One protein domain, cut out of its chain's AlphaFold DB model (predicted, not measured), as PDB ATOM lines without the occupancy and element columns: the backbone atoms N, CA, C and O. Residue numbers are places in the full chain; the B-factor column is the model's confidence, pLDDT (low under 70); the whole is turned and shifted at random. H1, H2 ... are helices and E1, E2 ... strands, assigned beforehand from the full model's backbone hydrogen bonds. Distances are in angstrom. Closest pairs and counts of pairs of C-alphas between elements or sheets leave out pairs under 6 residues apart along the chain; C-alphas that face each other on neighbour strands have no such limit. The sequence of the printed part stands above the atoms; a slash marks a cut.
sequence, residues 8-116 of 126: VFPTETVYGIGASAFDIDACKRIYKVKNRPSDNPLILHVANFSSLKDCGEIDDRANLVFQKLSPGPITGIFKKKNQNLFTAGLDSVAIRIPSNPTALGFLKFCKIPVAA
ATOM      1  N   VAL A   8     -36.807  46.676 -50.630       83.06
ATOM      2  CA  VAL A   8     -37.608  47.845 -50.264       83.06
ATOM      3  C   VAL A   8     -38.657  48.058 -51.348       83.06
ATOM      4  O   VAL A   8     -38.311  48.155 -52.524       83.06
ATOM      5  N   PHE A   9     -39.929  48.123 -50.971       77.62
ATOM      6  CA  PHE A   9     -41.015  48.385 -51.913       77.62
ATOM      7  C   PHE A   9     -42.024  49.384 -51.329       77.62
ATOM      8  O   PHE A   9     -42.221  49.418 -50.110       77.62
ATOM      9  N   PRO A  10     -42.646  50.230 -52.169       74.50
ATOM     10  CA  PRO A  10     -43.638  51.191 -51.704       74.50
ATOM     11  C   PRO A  10     -44.959  50.487 -51.363       74.50
ATOM     12  O   PRO A  10     -45.399  49.593 -52.086       74.50
ATOM     13  N   THR A  11     -45.618  50.926 -50.289       66.81
ATOM     14  CA  THR A  11     -47.041  50.645 -50.020       66.81
ATOM     15  C   THR A  11     -47.833  51.953 -50.013       66.81
ATOM     16  O   THR A  11     -47.267  53.034 -50.144       66.81
ATOM     17  N   GLU A  12     -49.152  51.873 -49.864       59.16
ATOM     18  CA  GLU A  12     -50.052  53.022 -49.725       59.16
ATOM     19  C   GLU A  12     -49.778  53.855 -48.464       59.16
ATOM     20  O   GLU A  12     -50.127  55.029 -48.430       59.16
ATOM     21  N   THR A  13     -49.166  53.253 -47.437       61.22
ATOM     22  CA  THR A  13     -48.940  53.898 -46.135       61.22
ATOM     23  C   THR A  13     -47.489  54.317 -45.915       61.22
ATOM     24  O   THR A  13     -47.237  55.422 -45.458       61.22
ATOM     25  N   VAL A  14     -46.526  53.444 -46.224       72.38
ATOM     26  CA  VAL A  14     -45.081  53.656 -46.010       72.38
ATOM     27  C   VAL A  14     -44.274  52.742 -46.937       72.38
ATOM     28  O   VAL A  14     -44.802  51.763 -47.464       72.38
ATOM     29  N   TYR A  15     -42.976  52.981 -47.110       75.81
ATOM     30  CA  TYR A  15     -42.102  51.937 -47.654       75.81
ATOM     31  C   TYR A  15     -42.054  50.742 -46.692       75.81
ATOM     32  O   TYR A  15     -42.118  50.922 -45.476       75.81
ATOM     33  N   GLY A  16     -41.952  49.525 -47.225       77.19
ATOM     34  CA  GLY A  16     -41.738  48.300 -46.454       77.19
ATOM     35  C   GLY A  16     -40.409  47.648 -46.820       77.19
ATOM     36  O   GLY A  16     -39.995  47.716 -47.975       77.19
ATOM     37  N   ILE A  17     -39.742  47.013 -45.849       84.25
ATOM     38  CA  ILE A  17     -38.590  46.127 -46.105       84.25
ATOM     39  C   ILE A  17     -39.118  44.695 -46.120       84.25
ATOM     40  O   ILE A  17     -39.464  44.153 -45.075       84.25
ATOM     41  N   GLY A  18     -39.211  44.104 -47.304       87.38
ATOM     42  CA  GLY A  18     -39.783  42.788 -47.544       87.38
ATOM     43  C   GLY A  18     -38.753  41.667 -47.614       87.38
ATOM     44  O   GLY A  18     -37.689  41.823 -48.212       87.38
ATOM     45  N   ALA A  19     -39.123  40.508 -47.079       92.38
ATOM     46  CA  ALA A  19     -38.464  39.225 -47.307       92.38
ATOM     47  C   ALA A  19     -39.508  38.132 -47.559       92.38
ATOM     48  O   ALA A  19     -40.671  38.272 -47.182       92.38
ATOM     49  N   SER A  20     -39.091  37.024 -48.171       93.62
ATOM     50  CA  SER A  20     -39.931  35.824 -48.264       93.62
ATOM     51  C   SER A  20     -40.324  35.354 -46.864       93.62
ATOM     52  O   SER A  20     -39.445  35.108 -46.044       93.62
ATOM     53  N   ALA A  21     -41.620  35.159 -46.608       92.94
ATOM     54  CA  ALA A  21     -42.097  34.623 -45.330       92.94
ATOM     55  C   ALA A  21     -41.676  33.162 -45.081       92.94
ATOM     56  O   ALA A  21     -41.782  32.680 -43.959       92.94
ATOM     57  N   PHE A  22     -41.213  32.463 -46.122       93.19
ATOM     58  CA  PHE A  22     -40.683  31.098 -46.041       93.19
ATOM     59  C   PHE A  22     -39.166  31.048 -45.812       93.19
ATOM     60  O   PHE A  22     -38.606  29.969 -45.656       93.19
ATOM     61  N   ASP A  23     -38.481  32.195 -45.838       92.19
ATOM     62  CA  ASP A  23     -37.034  32.275 -45.641       92.19
ATOM     63  C   ASP A  23     -36.743  32.858 -44.256       92.19
ATOM     64  O   ASP A  23     -36.731  34.074 -44.047       92.19
ATOM     65  N   ILE A  24     -36.527  31.959 -43.293       90.44
ATOM     66  CA  ILE A  24     -36.288  32.305 -41.888       90.44
ATOM     67  C   ILE A  24     -35.076  33.232 -41.750       90.44
ATOM     68  O   ILE A  24     -35.116  34.184 -40.966       90.44
ATOM     69  N   ASP A  25     -34.008  32.998 -42.513       90.88
ATOM     70  CA  ASP A  25     -32.791  33.800 -42.424       90.88
ATOM     71  C   ASP A  25     -32.997  35.195 -43.016       90.88
ATOM     72  O   ASP A  25     -32.507  36.183 -42.461       90.88
ATOM     73  N   ALA A  26     -33.769  35.314 -44.099       90.75
ATOM     74  CA  ALA A  26     -34.161  36.610 -44.646       90.75
ATOM     75  C   ALA A  26     -35.061  37.388 -43.680       90.75
ATOM     76  O   ALA A  26     -34.826  38.576 -43.451       90.75
ATOM     77  N   CYS A  27     -36.026  36.727 -43.037       90.06
ATOM     78  CA  CYS A  27     -36.834  37.345 -41.989       90.06
ATOM     79  C   CYS A  27     -35.971  37.810 -40.807       90.06
ATOM     80  O   CYS A  27     -36.098  38.955 -40.381       90.06
ATOM     81  N   LYS A  28     -35.023  36.994 -40.324       88.81
ATOM     82  CA  LYS A  28     -34.062  37.393 -39.275       88.81
ATOM     83  C   LYS A  28     -33.214  38.602 -39.685       88.81
ATOM     84  O   LYS A  28     -32.960  39.480 -38.857       88.81
ATOM     85  N   ARG A  29     -32.818  38.706 -40.961       88.81
ATOM     86  CA  ARG A  29     -32.116  39.892 -41.483       88.81
ATOM     87  C   ARG A  29     -32.962  41.163 -41.387       88.81
ATOM     88  O   ARG A  29     -32.390  42.204 -41.072       88.81
ATOM     89  N   ILE A  30     -34.287  41.097 -41.569       87.31
ATOM     90  CA  ILE A  30     -35.176  42.255 -41.342       87.31
ATOM     91  C   ILE A  30     -35.025  42.764 -39.905       87.31
ATOM     92  O   ILE A  30     -34.831  43.961 -39.709       87.31
ATOM     93  N   TYR A  31     -35.070  41.880 -38.902       86.81
ATOM     94  CA  TYR A  31     -34.908  42.280 -37.498       86.81
ATOM     95  C   TYR A  31     -33.557  42.935 -37.236       86.81
ATOM     96  O   TYR A  31     -33.511  43.994 -36.612       86.81
ATOM     97  N   LYS A  32     -32.480  42.344 -37.768       86.31
ATOM     98  CA  LYS A  32     -31.119  42.871 -37.627       86.31
ATOM     99  C   LYS A  32     -30.984  44.268 -38.235       86.31
ATOM    100  O   LYS A  32     -30.487  45.167 -37.571       86.31
ATOM    101  N   VAL A  33     -31.451  44.460 -39.471       85.19
ATOM    102  CA  VAL A  33     -31.387  45.762 -40.159       85.19
ATOM    103  C   VAL A  33     -32.232  46.805 -39.433       85.19
ATOM    104  O   VAL A  33     -31.829  47.955 -39.320       85.19
ATOM    105  N   LYS A  34     -33.395  46.413 -38.909       79.69
ATOM    106  CA  LYS A  34     -34.320  47.329 -38.234       79.69
ATOM    107  C   LYS A  34     -34.012  47.587 -36.759       79.69
ATOM    108  O   LYS A  34     -34.753  48.357 -36.146       79.69
ATOM    109  N   ASN A  35     -33.007  46.918 -36.193       82.06
ATOM    110  CA  ASN A  35     -32.775  46.847 -34.749       82.06
ATOM    111  C   ASN A  35     -34.075  46.541 -33.969       82.06
ATOM    112  O   ASN A  35     -34.438  47.216 -33.006       82.06
ATOM    113  N   ARG A  36     -34.860  45.577 -34.470       77.62
ATOM    114  CA  ARG A  36     -36.178  45.227 -33.920       77.62
ATOM    115  C   ARG A  36     -36.046  44.005 -33.001       77.62
ATOM    116  O   ARG A  36     -35.407  43.039 -33.414       77.62
ATOM    117  N   PRO A  37     -36.704  43.996 -31.829       80.19
ATOM    118  CA  PRO A  37     -36.842  42.795 -31.006       80.19
ATOM    119  C   PRO A  37     -37.415  41.622 -31.813       80.19
ATOM    120  O   PRO A  37     -38.376  41.800 -32.568       80.19
ATOM    121  N   SER A  38     -36.800  40.443 -31.695       78.06
ATOM    122  CA  SER A  38     -37.131  39.252 -32.495       78.06
ATOM    123  C   SER A  38     -38.483  38.626 -32.159       78.06
ATOM    124  O   SER A  38     -38.980  37.820 -32.936       78.06
ATOM    125  N   ASP A  39     -39.063  38.992 -31.021       76.62
ATOM    126  CA  ASP A  39     -40.381  38.582 -30.536       76.62
ATOM    127  C   ASP A  39     -41.531  39.381 -31.170       76.62
ATOM    128  O   ASP A  39     -42.692  38.996 -31.062       76.62
ATOM    129  N   ASN A  40     -41.234  40.486 -31.861       80.88
ATOM    130  CA  ASN A  40     -42.260  41.338 -32.441       80.88
ATOM    131  C   ASN A  40     -42.632  40.859 -33.859       80.88
ATOM    132  O   ASN A  40     -41.835  41.062 -34.787       80.88
ATOM    133  N   PRO A  41     -43.819  40.260 -34.071       86.25
ATOM    134  CA  PRO A  41     -44.168  39.620 -35.334       86.25
ATOM    135  C   PRO A  41     -44.181  40.603 -36.514       86.25
ATOM    136  O   PRO A  41     -44.336  41.822 -36.365       86.25
ATOM    137  N   LEU A  42     -43.986  40.052 -37.713       89.75
ATOM    138  CA  LEU A  42     -44.055  40.782 -38.978       89.75
ATOM    139  C   LEU A  42     -45.418  40.553 -39.632       89.75
ATOM    140  O   LEU A  42     -45.963  39.453 -39.579       89.75
ATOM    141  N   ILE A  43     -45.942  41.584 -40.292       93.56
ATOM    142  CA  ILE A  43     -47.159  41.459 -41.097       93.56
ATOM    143  C   ILE A  43     -46.785  40.832 -42.440       93.56
ATOM    144  O   ILE A  43     -45.915  41.342 -43.158       93.56
ATOM    145  N   LEU A  44     -47.458  39.739 -42.791       95.31
ATOM    146  CA  LEU A  44     -47.365  39.140 -44.113       95.31
ATOM    147  C   LEU A  44     -48.252  39.905 -45.086       95.31
ATOM    148  O   LEU A  44     -49.449  40.075 -44.870       95.31
ATOM    149  N   HIS A  45     -47.659  40.337 -46.188       95.31
ATOM    150  CA  HIS A  45     -48.369  40.921 -47.308       95.31
ATOM    151  C   HIS A  45     -48.569  39.848 -48.373       95.31
ATOM    152  O   HIS A  45     -47.626  39.141 -48.742       95.31
ATOM    153  N   VAL A  46     -49.803  39.708 -48.856       96.44
ATOM    154  CA  VAL A  46     -50.177  38.710 -49.865       96.44
ATOM    155  C   VAL A  46     -50.963  39.348 -51.007       96.44
ATOM    156  O   VAL A  46     -51.571  40.402 -50.855       96.44
ATOM    157  N   ALA A  47     -50.927  38.716 -52.180       96.06
ATOM    158  CA  ALA A  47     -51.461  39.301 -53.409       96.06
ATOM    159  C   ALA A  47     -52.991  39.218 -53.542       96.06
ATOM    160  O   ALA A  47     -53.574  39.955 -54.336       96.06
ATOM    161  N   ASN A  48     -53.628  38.260 -52.865       95.25
ATOM    162  CA  ASN A  48     -55.048  37.951 -53.022       95.25
ATOM    163  C   ASN A  48     -55.568  37.064 -51.876       95.25
ATOM    164  O   ASN A  48     -54.806  36.576 -51.039       95.25
ATOM    165  N   PHE A  49     -56.880  36.828 -51.877       95.25
ATOM    166  CA  PHE A  49     -57.572  35.994 -50.894       95.25
ATOM    167  C   PHE A  49     -57.130  34.533 -50.866       95.25
ATOM    168  O   PHE A  49     -57.160  33.929 -49.798       95.25
ATOM    169  N   SER A  50     -56.734  33.956 -52.004       95.06
ATOM    170  CA  SER A  50     -56.241  32.573 -52.031       95.06
ATOM    171  C   SER A  50     -54.975  32.467 -51.189       95.06
ATOM    172  O   SER A  50     -54.940  31.705 -50.231       95.06
ATOM    173  N   SER A  51     -53.997  33.339 -51.448       95.19
ATOM    174  CA  SER A  51     -52.757  33.395 -50.670       95.19
ATOM    175  C   SER A  51     -52.995  33.684 -49.186       95.19
ATOM    176  O   SER A  51     -52.267  33.180 -48.337       95.19
ATOM    177  N   LEU A  52     -54.020  34.475 -48.853       95.62
ATOM    178  CA  LEU A  52     -54.421  34.713 -47.467       95.62
ATOM    179  C   LEU A  52     -54.910  33.416 -46.791       95.62
ATOM    180  O   LEU A  52     -54.447  33.094 -45.698       95.62
ATOM    181  N   LYS A  53     -55.776  32.640 -47.461       95.25
ATOM    182  CA  LYS A  53     -56.286  31.337 -46.982       95.25
ATOM    183  C   LYS A  53     -55.225  30.231 -46.948       95.25
ATOM    184  O   LYS A  53     -55.384  29.248 -46.224       95.25
ATOM    185  N   ASP A  54     -54.156  30.376 -47.726       95.19
ATOM    186  CA  ASP A  54     -52.996  29.478 -47.682       95.19
ATOM    187  C   ASP A  54     -52.121  29.741 -46.448       95.19
ATOM    188  O   ASP A  54     -51.447  28.837 -45.952       95.19
ATOM    189  N   CYS A  55     -52.143  30.973 -45.930       95.75
ATOM    190  CA  CYS A  55     -51.336  31.374 -44.782       95.75
ATOM    191  C   CYS A  55     -52.058  31.193 -43.441       95.75
ATOM    192  O   CYS A  55     -51.432  30.760 -42.471       95.75
ATOM    193  N   GLY A  56     -53.351  31.523 -43.374       96.44
ATOM    194  CA  GLY A  56     -54.132  31.529 -42.138       96.44
ATOM    195  C   GLY A  56     -55.446  30.755 -42.231       96.44
ATOM    196  O   GLY A  56     -56.013  30.585 -43.309       96.44
ATOM    197  N   GLU A  57     -55.936  30.297 -41.082       97.00
ATOM    198  CA  GLU A  57     -57.292  29.766 -40.920       97.00
ATOM    199  C   GLU A  57     -58.292  30.933 -40.860       97.00
ATOM    200  O   GLU A  57     -58.245  31.750 -39.940       97.00
ATOM    201  N   ILE A  58     -59.168  31.037 -41.865       96.19
ATOM    202  CA  ILE A  58     -60.094  32.167 -42.034       96.19
ATOM    203  C   ILE A  58     -61.516  31.687 -41.793       96.19
ATOM    204  O   ILE A  58     -62.020  30.868 -42.561       96.19
ATOM    205  N   ASP A  59     -62.151  32.207 -40.747       94.94
ATOM    206  CA  ASP A  59     -63.560  31.944 -40.462       94.94
ATOM    207  C   ASP A  59     -64.496  32.818 -41.320       94.94
ATOM    208  O   ASP A  59     -64.072  33.737 -42.032       94.94
ATOM    209  N   ASP A  60     -65.797  32.537 -41.257       95.38
ATOM    210  CA  ASP A  60     -66.796  33.236 -42.073       95.38
ATOM    211  C   ASP A  60     -66.888  34.732 -41.747       95.38
ATOM    212  O   ASP A  60     -67.109  35.559 -42.639       95.38
ATOM    213  N   ARG A  61     -66.674  35.102 -40.478       94.62
ATOM    214  CA  ARG A  61     -66.713  36.499 -40.023       94.62
ATOM    215  C   ARG A  61     -65.557  37.286 -40.626       94.62
ATOM    216  O   ARG A  61     -65.773  38.347 -41.211       94.62
ATOM    217  N   ALA A  62     -64.342  36.757 -40.530       94.69
ATOM    218  CA  ALA A  62     -63.162  37.353 -41.127       94.69
ATOM    219  C   ALA A  62     -63.269  37.407 -42.650       94.69
ATOM    220  O   ALA A  62     -62.926  38.427 -43.246       94.69
ATOM    221  N   ASN A  63     -63.794  36.354 -43.282       94.81
ATOM    222  CA  ASN A  63     -64.023  36.337 -44.722       94.81
ATOM    223  C   ASN A  63     -64.964  37.479 -45.152       94.81
ATOM    224  O   ASN A  63     -64.646  38.194 -46.101       94.81
ATOM    225  N   LEU A  64     -66.057  37.725 -44.418       95.69
ATOM    226  CA  LEU A  64     -66.974  38.838 -44.691       95.69
ATOM    227  C   LEU A  64     -66.302  40.212 -44.527       95.69
ATOM    228  O   LEU A  64     -66.489  41.096 -45.365       95.69
ATOM    229  N   VAL A  65     -65.517  40.399 -43.462       95.12
ATOM    230  CA  VAL A  65     -64.782  41.652 -43.214       95.12
ATOM    231  C   VAL A  65     -63.787  41.915 -44.337       95.12
ATOM    232  O   VAL A  65     -63.767  43.006 -44.911       95.12
ATOM    233  N   PHE A  66     -62.990  40.909 -44.694       95.69
ATOM    234  CA  PHE A  66     -62.002  41.058 -45.747       95.69
ATOM    235  C   PHE A  66     -62.658  41.312 -47.101       95.69
ATOM    236  O   PHE A  66     -62.154  42.147 -47.842       95.69
ATOM    237  N   GLN A  67     -63.777  40.662 -47.442       93.62
ATOM    238  CA  GLN A  67     -64.466  40.916 -48.718       93.62
ATOM    239  C   GLN A  67     -64.890  42.378 -48.889       93.62
ATOM    240  O   GLN A  67     -64.938  42.871 -50.012       93.62
ATOM    241  N   LYS A  68     -65.196  43.071 -47.786       95.06
ATOM    242  CA  LYS A  68     -65.624  44.475 -47.808       95.06
ATOM    243  C   LYS A  68     -64.465  45.464 -47.736       95.06
ATOM    244  O   LYS A  68     -64.563  46.543 -48.307       95.06
ATOM    245  N   LEU A  69     -63.410  45.129 -46.994       94.06
ATOM    246  CA  LEU A  69     -62.363  46.085 -46.612       94.06
ATOM    247  C   LEU A  69     -60.984  45.783 -47.218       94.06
ATOM    248  O   LEU A  69     -60.058  46.575 -47.047       94.06
ATOM    249  N   SER A  70     -60.829  44.649 -47.903       93.50
ATOM    250  CA  SER A  70     -59.596  44.241 -48.572       93.50
ATOM    251  C   SER A  70     -59.823  44.076 -50.086       93.50
ATOM    252  O   SER A  70     -60.830  43.486 -50.479       93.50
ATOM    253  N   PRO A  71     -58.880  44.494 -50.955       94.69
ATOM    254  CA  PRO A  71     -57.569  45.074 -50.638       94.69
ATOM    255  C   PRO A  71     -57.655  46.440 -49.948       94.69
ATOM    256  O   PRO A  71     -58.468  47.274 -50.336       94.69
ATOM    257  N   GLY A  72     -56.822  46.683 -48.934       89.31
ATOM    258  CA  GLY A  72     -56.922  47.906 -48.139       89.31
ATOM    259  C   GLY A  72     -56.117  47.903 -46.837       89.31
ATOM    260  O   GLY A  72     -55.322  46.993 -46.581       89.31
ATOM    261  N   PRO A  73     -56.308  48.925 -45.985       89.25
ATOM    262  CA  PRO A  73     -55.531  49.136 -44.766       89.25
ATOM    263  C   PRO A  73     -56.000  48.280 -43.579       89.25
ATOM    264  O   PRO A  73     -55.909  48.708 -42.432       89.25
ATOM    265  N   ILE A  74     -56.487  47.064 -43.834       93.94
ATOM    266  CA  ILE A  74     -56.859  46.111 -42.786       93.94
ATOM    267  C   ILE A  74     -55.799  45.023 -42.636       93.94
ATOM    268  O   ILE A  74     -55.187  44.580 -43.605       93.94
ATOM    269  N   THR A  75     -55.570  44.584 -41.403       95.31
ATOM    270  CA  THR A  75     -54.708  43.438 -41.094       95.31
ATOM    271  C   THR A  75     -55.484  42.491 -40.198       95.31
ATOM    272  O   THR A  75     -56.029  42.912 -39.181       95.31
ATOM    273  N   GLY A  76     -55.553  41.224 -40.589       95.88
ATOM    274  CA  GLY A  76     -56.209  40.170 -39.822       95.88
ATOM    275  C   GLY A  76     -55.170  39.306 -39.129       95.88
ATOM    276  O   GLY A  76     -54.123  39.028 -39.712       95.88
ATOM    277  N   ILE A  77     -55.453  38.895 -37.897       96.69
ATOM    278  CA  ILE A  77     -54.626  37.949 -37.147       96.69
ATOM    279  C   ILE A  77     -55.358  36.614 -37.141       96.69
ATOM    280  O   ILE A  77     -56.493  36.530 -36.680       96.69
ATOM    281  N   PHE A  78     -54.699  35.583 -37.653       96.81
ATOM    282  CA  PHE A  78     -55.276  34.256 -37.841       96.81
ATOM    283  C   PHE A  78     -54.383  33.199 -37.226       96.81
ATOM    284  O   PHE A  78     -53.177  33.405 -37.107       96.81
ATOM    285  N   LYS A  79     -54.943  32.039 -36.893       96.94
ATOM    286  CA  LYS A  79     -54.123  30.859 -36.618       96.94
ATOM    287  C   LYS A  79     -53.371  30.476 -37.895       96.94
ATOM    288  O   LYS A  79     -53.964  30.446 -38.975       96.94
ATOM    289  N   LYS A  80     -52.062  30.239 -37.795       95.38
ATOM    290  CA  LYS A  80     -51.232  29.892 -38.953       95.38
ATOM    291  C   LYS A  80     -51.634  28.512 -39.469       95.38
ATOM    292  O   LYS A  80     -51.737  27.555 -38.705       95.38
ATOM    293  N   LYS A  81     -51.830  28.410 -40.780       95.00
ATOM    294  CA  LYS A  81     -52.153  27.147 -41.453       95.00
ATOM    295  C   LYS A  81     -50.894  26.439 -41.948       95.00
ATOM    296  O   LYS A  81     -50.788  25.220 -41.874       95.00
ATOM    297  N   ASN A  82     -49.926  27.214 -42.435       91.38
ATOM    298  CA  ASN A  82     -48.655  26.707 -42.932       91.38
ATOM    299  C   ASN A  82     -47.552  26.902 -41.882       91.38
ATOM    300  O   ASN A  82     -47.186  28.029 -41.554       91.38
ATOM    301  N   GLN A  83     -47.011  25.791 -41.382       89.12
ATOM    302  CA  GLN A  83     -45.980  25.770 -40.338       89.12
ATOM    303  C   GLN A  83     -44.617  26.304 -40.805       89.12
ATOM    304  O   GLN A  83     -43.794  26.681 -39.977       89.12
ATOM    305  N   ASN A  84     -44.387  26.385 -42.118       91.31
ATOM    306  CA  ASN A  84     -43.144  26.911 -42.685       91.31
ATOM    307  C   ASN A  84     -43.119  28.446 -42.753       91.31
ATOM    308  O   ASN A  84     -42.114  29.023 -43.164       91.31
ATOM    309  N   LEU A  85     -44.222  29.119 -42.408       92.94
ATOM    310  CA  LEU A  85     -44.254  30.575 -42.336       92.94
ATOM    311  C   LEU A  85     -43.506  31.067 -41.101       92.94
ATOM    312  O   LEU A  85     -43.738  30.610 -39.983       92.94
ATOM    313  N   PHE A  86     -42.658  32.070 -41.292       91.00
ATOM    314  CA  PHE A  86     -42.016  32.762 -40.189       91.00
ATOM    315  C   PHE A  86     -43.025  33.649 -39.437       91.00
ATOM    316  O   PHE A  86     -43.523  34.640 -39.971       91.00
ATOM    317  N   THR A  87     -43.284  33.317 -38.171       90.94
ATOM    318  CA  THR A  87     -44.227  34.023 -37.277       90.94
ATOM    319  C   THR A  87     -43.592  34.440 -35.946       90.94
ATOM    320  O   THR A  87     -44.296  34.626 -34.956       90.94
ATOM    321  N   ALA A  88     -42.260  34.561 -35.885       88.69
ATOM    322  CA  ALA A  88     -41.526  34.875 -34.650       88.69
ATOM    323  C   ALA A  88     -41.827  33.913 -33.472       88.69
ATOM    324  O   ALA A  88     -41.776  34.302 -32.311       88.69
ATOM    325  N   GLY A  89     -42.142  32.648 -33.774       88.56
ATOM    326  CA  GLY A  89     -42.454  31.621 -32.771       88.56
ATOM    327  C   GLY A  89     -43.927  31.545 -32.360       88.56
ATOM    328  O   GLY A  89     -44.278  30.686 -31.560       88.56
ATOM    329  N   LEU A  90     -44.801  32.390 -32.917       91.81
ATOM    330  CA  LEU A  90     -46.232  32.374 -32.611       91.81
ATOM    331  C   LEU A  90     -46.992  31.326 -33.439       91.81
ATOM    332  O   LEU A  90     -46.610  30.981 -34.563       91.81
ATOM    333  N   ASP A  91     -48.127  30.870 -32.912       94.62
ATOM    334  CA  ASP A  91     -49.102  30.067 -33.663       94.62
ATOM    335  C   ASP A  91     -50.096  30.909 -34.463       94.62
ATOM    336  O   ASP A  91     -50.910  30.378 -35.218       94.62
ATOM    337  N   SER A  92     -49.998  32.230 -34.341       95.50
ATOM    338  CA  SER A  92     -50.767  33.191 -35.113       95.50
ATOM    339  C   SER A  92     -49.918  33.883 -36.181       95.50
ATOM    340  O   SER A  92     -48.692  33.955 -36.097       95.50
ATOM    341  N   VAL A  93     -50.588  34.398 -37.209       96.19
ATOM    342  CA  VAL A  93     -49.999  35.138 -38.322       96.19
ATOM    343  C   VAL A  93     -50.847  36.367 -38.635       96.19
ATOM    344  O   VAL A  93     -52.070  36.280 -38.749       96.19
ATOM    345  N   ALA A  94     -50.197  37.523 -38.772       96.12
ATOM    346  CA  ALA A  94     -50.832  38.760 -39.211       96.12
ATOM    347  C   ALA A  94     -50.738  38.873 -40.739       96.12
ATOM    348  O   ALA A  94     -49.639  38.791 -41.286       96.12
ATOM    349  N   ILE A  95     -51.864  39.063 -41.428       96.44
ATOM    350  CA  ILE A  95     -51.934  39.080 -42.897       96.44
ATOM    351  C   ILE A  95     -52.670  40.329 -43.391       96.44
ATOM    352  O   ILE A  95     -53.734  40.681 -42.877       96.44
ATOM    353  N   ARG A  96     -52.126  40.964 -44.435       95.75
ATOM    354  CA  ARG A  96     -52.715  42.098 -45.158       95.75
ATOM    355  C   ARG A  96     -52.669  41.871 -46.670       95.75
ATOM    356  O   ARG A  96     -51.678  41.377 -47.206       95.75
ATOM    357  N   ILE A  97     -53.722  42.295 -47.365       95.62
ATOM    358  CA  ILE A  97     -53.727  42.449 -48.825       95.62
ATOM    359  C   ILE A  97     -53.698  43.960 -49.099       95.62
ATOM    360  O   ILE A  97     -54.718  44.621 -48.887       95.62
ATOM    361  N   PRO A  98     -52.548  44.540 -49.489       93.38
ATOM    362  CA  PRO A  98     -52.439  45.983 -49.697       93.38
ATOM    363  C   PRO A  98     -53.258  46.421 -50.914       93.38
ATOM    364  O   PRO A  98     -53.378  45.663 -51.872       93.38
ATOM    365  N   SER A  99     -53.795  47.642 -50.911       92.62
ATOM    366  CA  SER A  99     -54.510  48.198 -52.077       92.62
ATOM    367  C   SER A  99     -53.595  48.934 -53.060       92.62
ATOM    368  O   SER A  99     -54.017  49.239 -54.175       92.62
ATOM    369  N   ASN A 100     -52.338  49.199 -52.686       90.06
ATOM    370  CA  ASN A 100     -51.377  49.875 -53.554       90.06
ATOM    371  C   ASN A 100     -51.067  49.030 -54.814       90.06
ATOM    372  O   ASN A 100     -50.577  47.903 -54.676       90.06
ATOM    373  N   PRO A 101     -51.282  49.554 -56.039       90.62
ATOM    374  CA  PRO A 101     -51.059  48.803 -57.275       90.62
ATOM    375  C   PRO A 101     -49.621  48.300 -57.452       90.62
ATOM    376  O   PRO A 101     -49.422  47.181 -57.924       90.62
ATOM    377  N   THR A 102     -48.623  49.083 -57.032       90.00
ATOM    378  CA  THR A 102     -47.205  48.703 -57.090       90.00
ATOM    379  C   THR A 102     -46.906  47.564 -56.122       90.00
ATOM    380  O   THR A 102     -46.305  46.565 -56.521       90.00
ATOM    381  N   ALA A 103     -47.382  47.657 -54.875       89.69
ATOM    382  CA  ALA A 103     -47.242  46.581 -53.894       89.69
ATOM    383  C   ALA A 103     -47.935  45.297 -54.372       89.69
ATOM    384  O   ALA A 103     -47.340  44.221 -54.341       89.69
ATOM    385  N   LEU A 104     -49.166  45.398 -54.880       91.62
ATOM    386  CA  LEU A 104     -49.896  44.258 -55.434       91.62
ATOM    387  C   LEU A 104     -49.188  43.649 -56.644       91.62
ATOM    388  O   LEU A 104     -49.102  42.427 -56.733       91.62
ATOM    389  N   GLY A 105     -48.673  44.467 -57.565       91.69
ATOM    390  CA  GLY A 105     -47.899  44.005 -58.717       91.69
ATOM    391  C   GLY A 105     -46.655  43.228 -58.288       91.69
ATOM    392  O   GLY A 105     -46.422  42.116 -58.762       91.69
ATOM    393  N   PHE A 106     -45.917  43.764 -57.314       90.94
ATOM    394  CA  PHE A 106     -44.766  43.098 -56.710       90.94
ATOM    395  C   PHE A 106     -45.140  41.761 -56.049       90.94
ATOM    396  O   PHE A 106     -44.490  40.746 -56.304       90.94
ATOM    397  N   LEU A 107     -46.211  41.717 -55.252       93.00
ATOM    398  CA  LEU A 107     -46.670  40.494 -54.582       93.00
ATOM    399  C   LEU A 107     -47.155  39.436 -55.583       93.00
ATOM    400  O   LEU A 107     -46.828  38.256 -55.444       93.00
ATOM    401  N   LYS A 108     -47.881  39.853 -56.630       93.50
ATOM    402  CA  LYS A 108     -48.302  38.982 -57.742       93.50
ATOM    403  C   LYS A 108     -47.102  38.407 -58.492       93.50
ATOM    404  O   LYS A 108     -47.120  37.229 -58.841       93.50
ATOM    405  N   PHE A 109     -46.057  39.207 -58.707       91.00
ATOM    406  CA  PHE A 109     -44.809  38.747 -59.315       91.00
ATOM    407  C   PHE A 109     -44.056  37.762 -58.409       91.00
ATOM    408  O   PHE A 109     -43.543  36.752 -58.887       91.00
ATOM    409  N   CYS A 110     -44.022  38.023 -57.099       89.75
ATOM    410  CA  CYS A 110     -43.355  37.157 -56.128       89.75
ATOM    411  C   CYS A 110     -44.023  35.785 -55.994       89.75
ATOM    412  O   CYS A 110     -43.312  34.800 -55.806       89.75
ATOM    413  N   LYS A 111     -45.362  35.719 -56.088       91.44
ATOM    414  CA  LYS A 111     -46.176  34.498 -55.893       91.44
ATOM    415  C   LYS A 111     -45.975  33.817 -54.532       91.44
ATOM    416  O   LYS A 111     -46.285  32.642 -54.371       91.44
ATOM    417  N   ILE A 112     -45.465  34.560 -53.555       92.19
ATOM    418  CA  ILE A 112     -45.223  34.111 -52.184       92.19
ATOM    419  C   ILE A 112     -45.653  35.209 -51.203       92.19
ATOM    420  O   ILE A 112     -45.636  36.386 -51.575       92.19
ATOM    421  N   PRO A 113     -46.001  34.860 -49.953       94.00
ATOM    422  CA  PRO A 113     -46.200  35.837 -48.893       94.00
ATOM    423  C   PRO A 113     -44.889  36.562 -48.583       94.00
ATOM    424  O   PRO A 113     -43.831  35.937 -48.452       94.00
ATOM    425  N   VAL A 114     -44.962  37.883 -48.447       94.38
ATOM    426  CA  VAL A 114     -43.807  38.727 -48.130       94.38
ATOM    427  C   VAL A 114     -43.974  39.290 -46.726       94.38
ATOM    428  O   VAL A 114     -44.897  40.059 -46.465       94.38
ATOM    429  N   ALA A 115     -43.077  38.928 -45.813       92.69
ATOM    430  CA  ALA A 115     -43.005  39.543 -44.495       92.69
ATOM    431  C   ALA A 115     -42.441  40.958 -44.649       92.69
ATOM    432  O   ALA A 115     -41.308  41.113 -45.104       92.69
ATOM    433  N   ALA A 116     -43.224  41.979 -44.301       88.88
ATOM    434  CA  ALA A 116     -42.830  43.371 -44.496       88.88
ATOM    435  C   ALA A 116     -43.342  44.271 -43.358       88.88
ATOM    436  O   ALA A 116     -44.517  44.636 -43.335       88.88
TER     437      ALA A 116
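AT A GLANCE: This is residues 8 to 116 of the 126 residues of the protein "Telomere recombination domain protein" of Leptospira interrogans serovar Grippotyphosa str. LT2186 (UniProt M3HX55). A small three-stranded sheet, E3 E5 E4, has H2 over one face, and residues 114 to 115 bridge its edge strand E3 to the hairpin of E1 and E2. H1, packed on E2, and H3, beyond E4, make the two ends of the longest axis, while H4 packs on E1. The printed part has 109 residues, in the order E1 E2 H1 E3 H2 H3 E4 E5 H4; the class is mixed, helices and strands, and the larger sheet is mixed too. It is compact, with a radius of gyration of the C-alphas of 13.0 A and spans of 37 by 29 by 21 A.

HOW THE PARTS SIT: E1, residues 8 to 10, and E2, residues 15 to 20, form an antiparallel hairpin, with N 9 and O 16 3.0 A apart. The closest C-alphas of E2 and H1, residues 24 to 34, are those of Ala 19 and Ala 26, 5.7 A apart. E3, residues 43 to 45, is parallel to E5, residues 92 to 96, with N 44 and O 94 2.8 A apart. H2, residues 49 to 55, is over E5 at a height over the sheet of 9.4 A and runs along the strands, at 22 degrees to E5 on the local plane; the closest C-alphas are those of Leu 52 and Ile 95, 6.8 A. H3, residues 60 to 69, only grazes the sheet with residues 62 to 66. E4, residues 76 to 79, forms an antiparallel hairpin with E5, N 93 and O 78 being 2.8 A apart. H4, residues 101 to 110, comes closest to E1 at the C-alphas of Ala 103 and Pro 10, 6.2 A. In H1, H2, H3 and H4 every O i to N i+4 pair is within hydrogen-bond range.

IN THESE COORDINATES: E1 begins at C-alpha 8 (-37.608, 47.845, -50.264). E2 is 16.3 A long, H1 15.6 A, H3 14.3 A and E5 13.6 A. H4, 14.0 A, ends at C-alpha 110 (-43.355, 37.157, -56.128).

THE WHOLE: The C-alphas farthest apart, of Val 33 and Asp 60, are 37.6 A apart. The printed part has no cut; the link E4 to E5 is long. Residues 11 to 13 are under pLDDT 70.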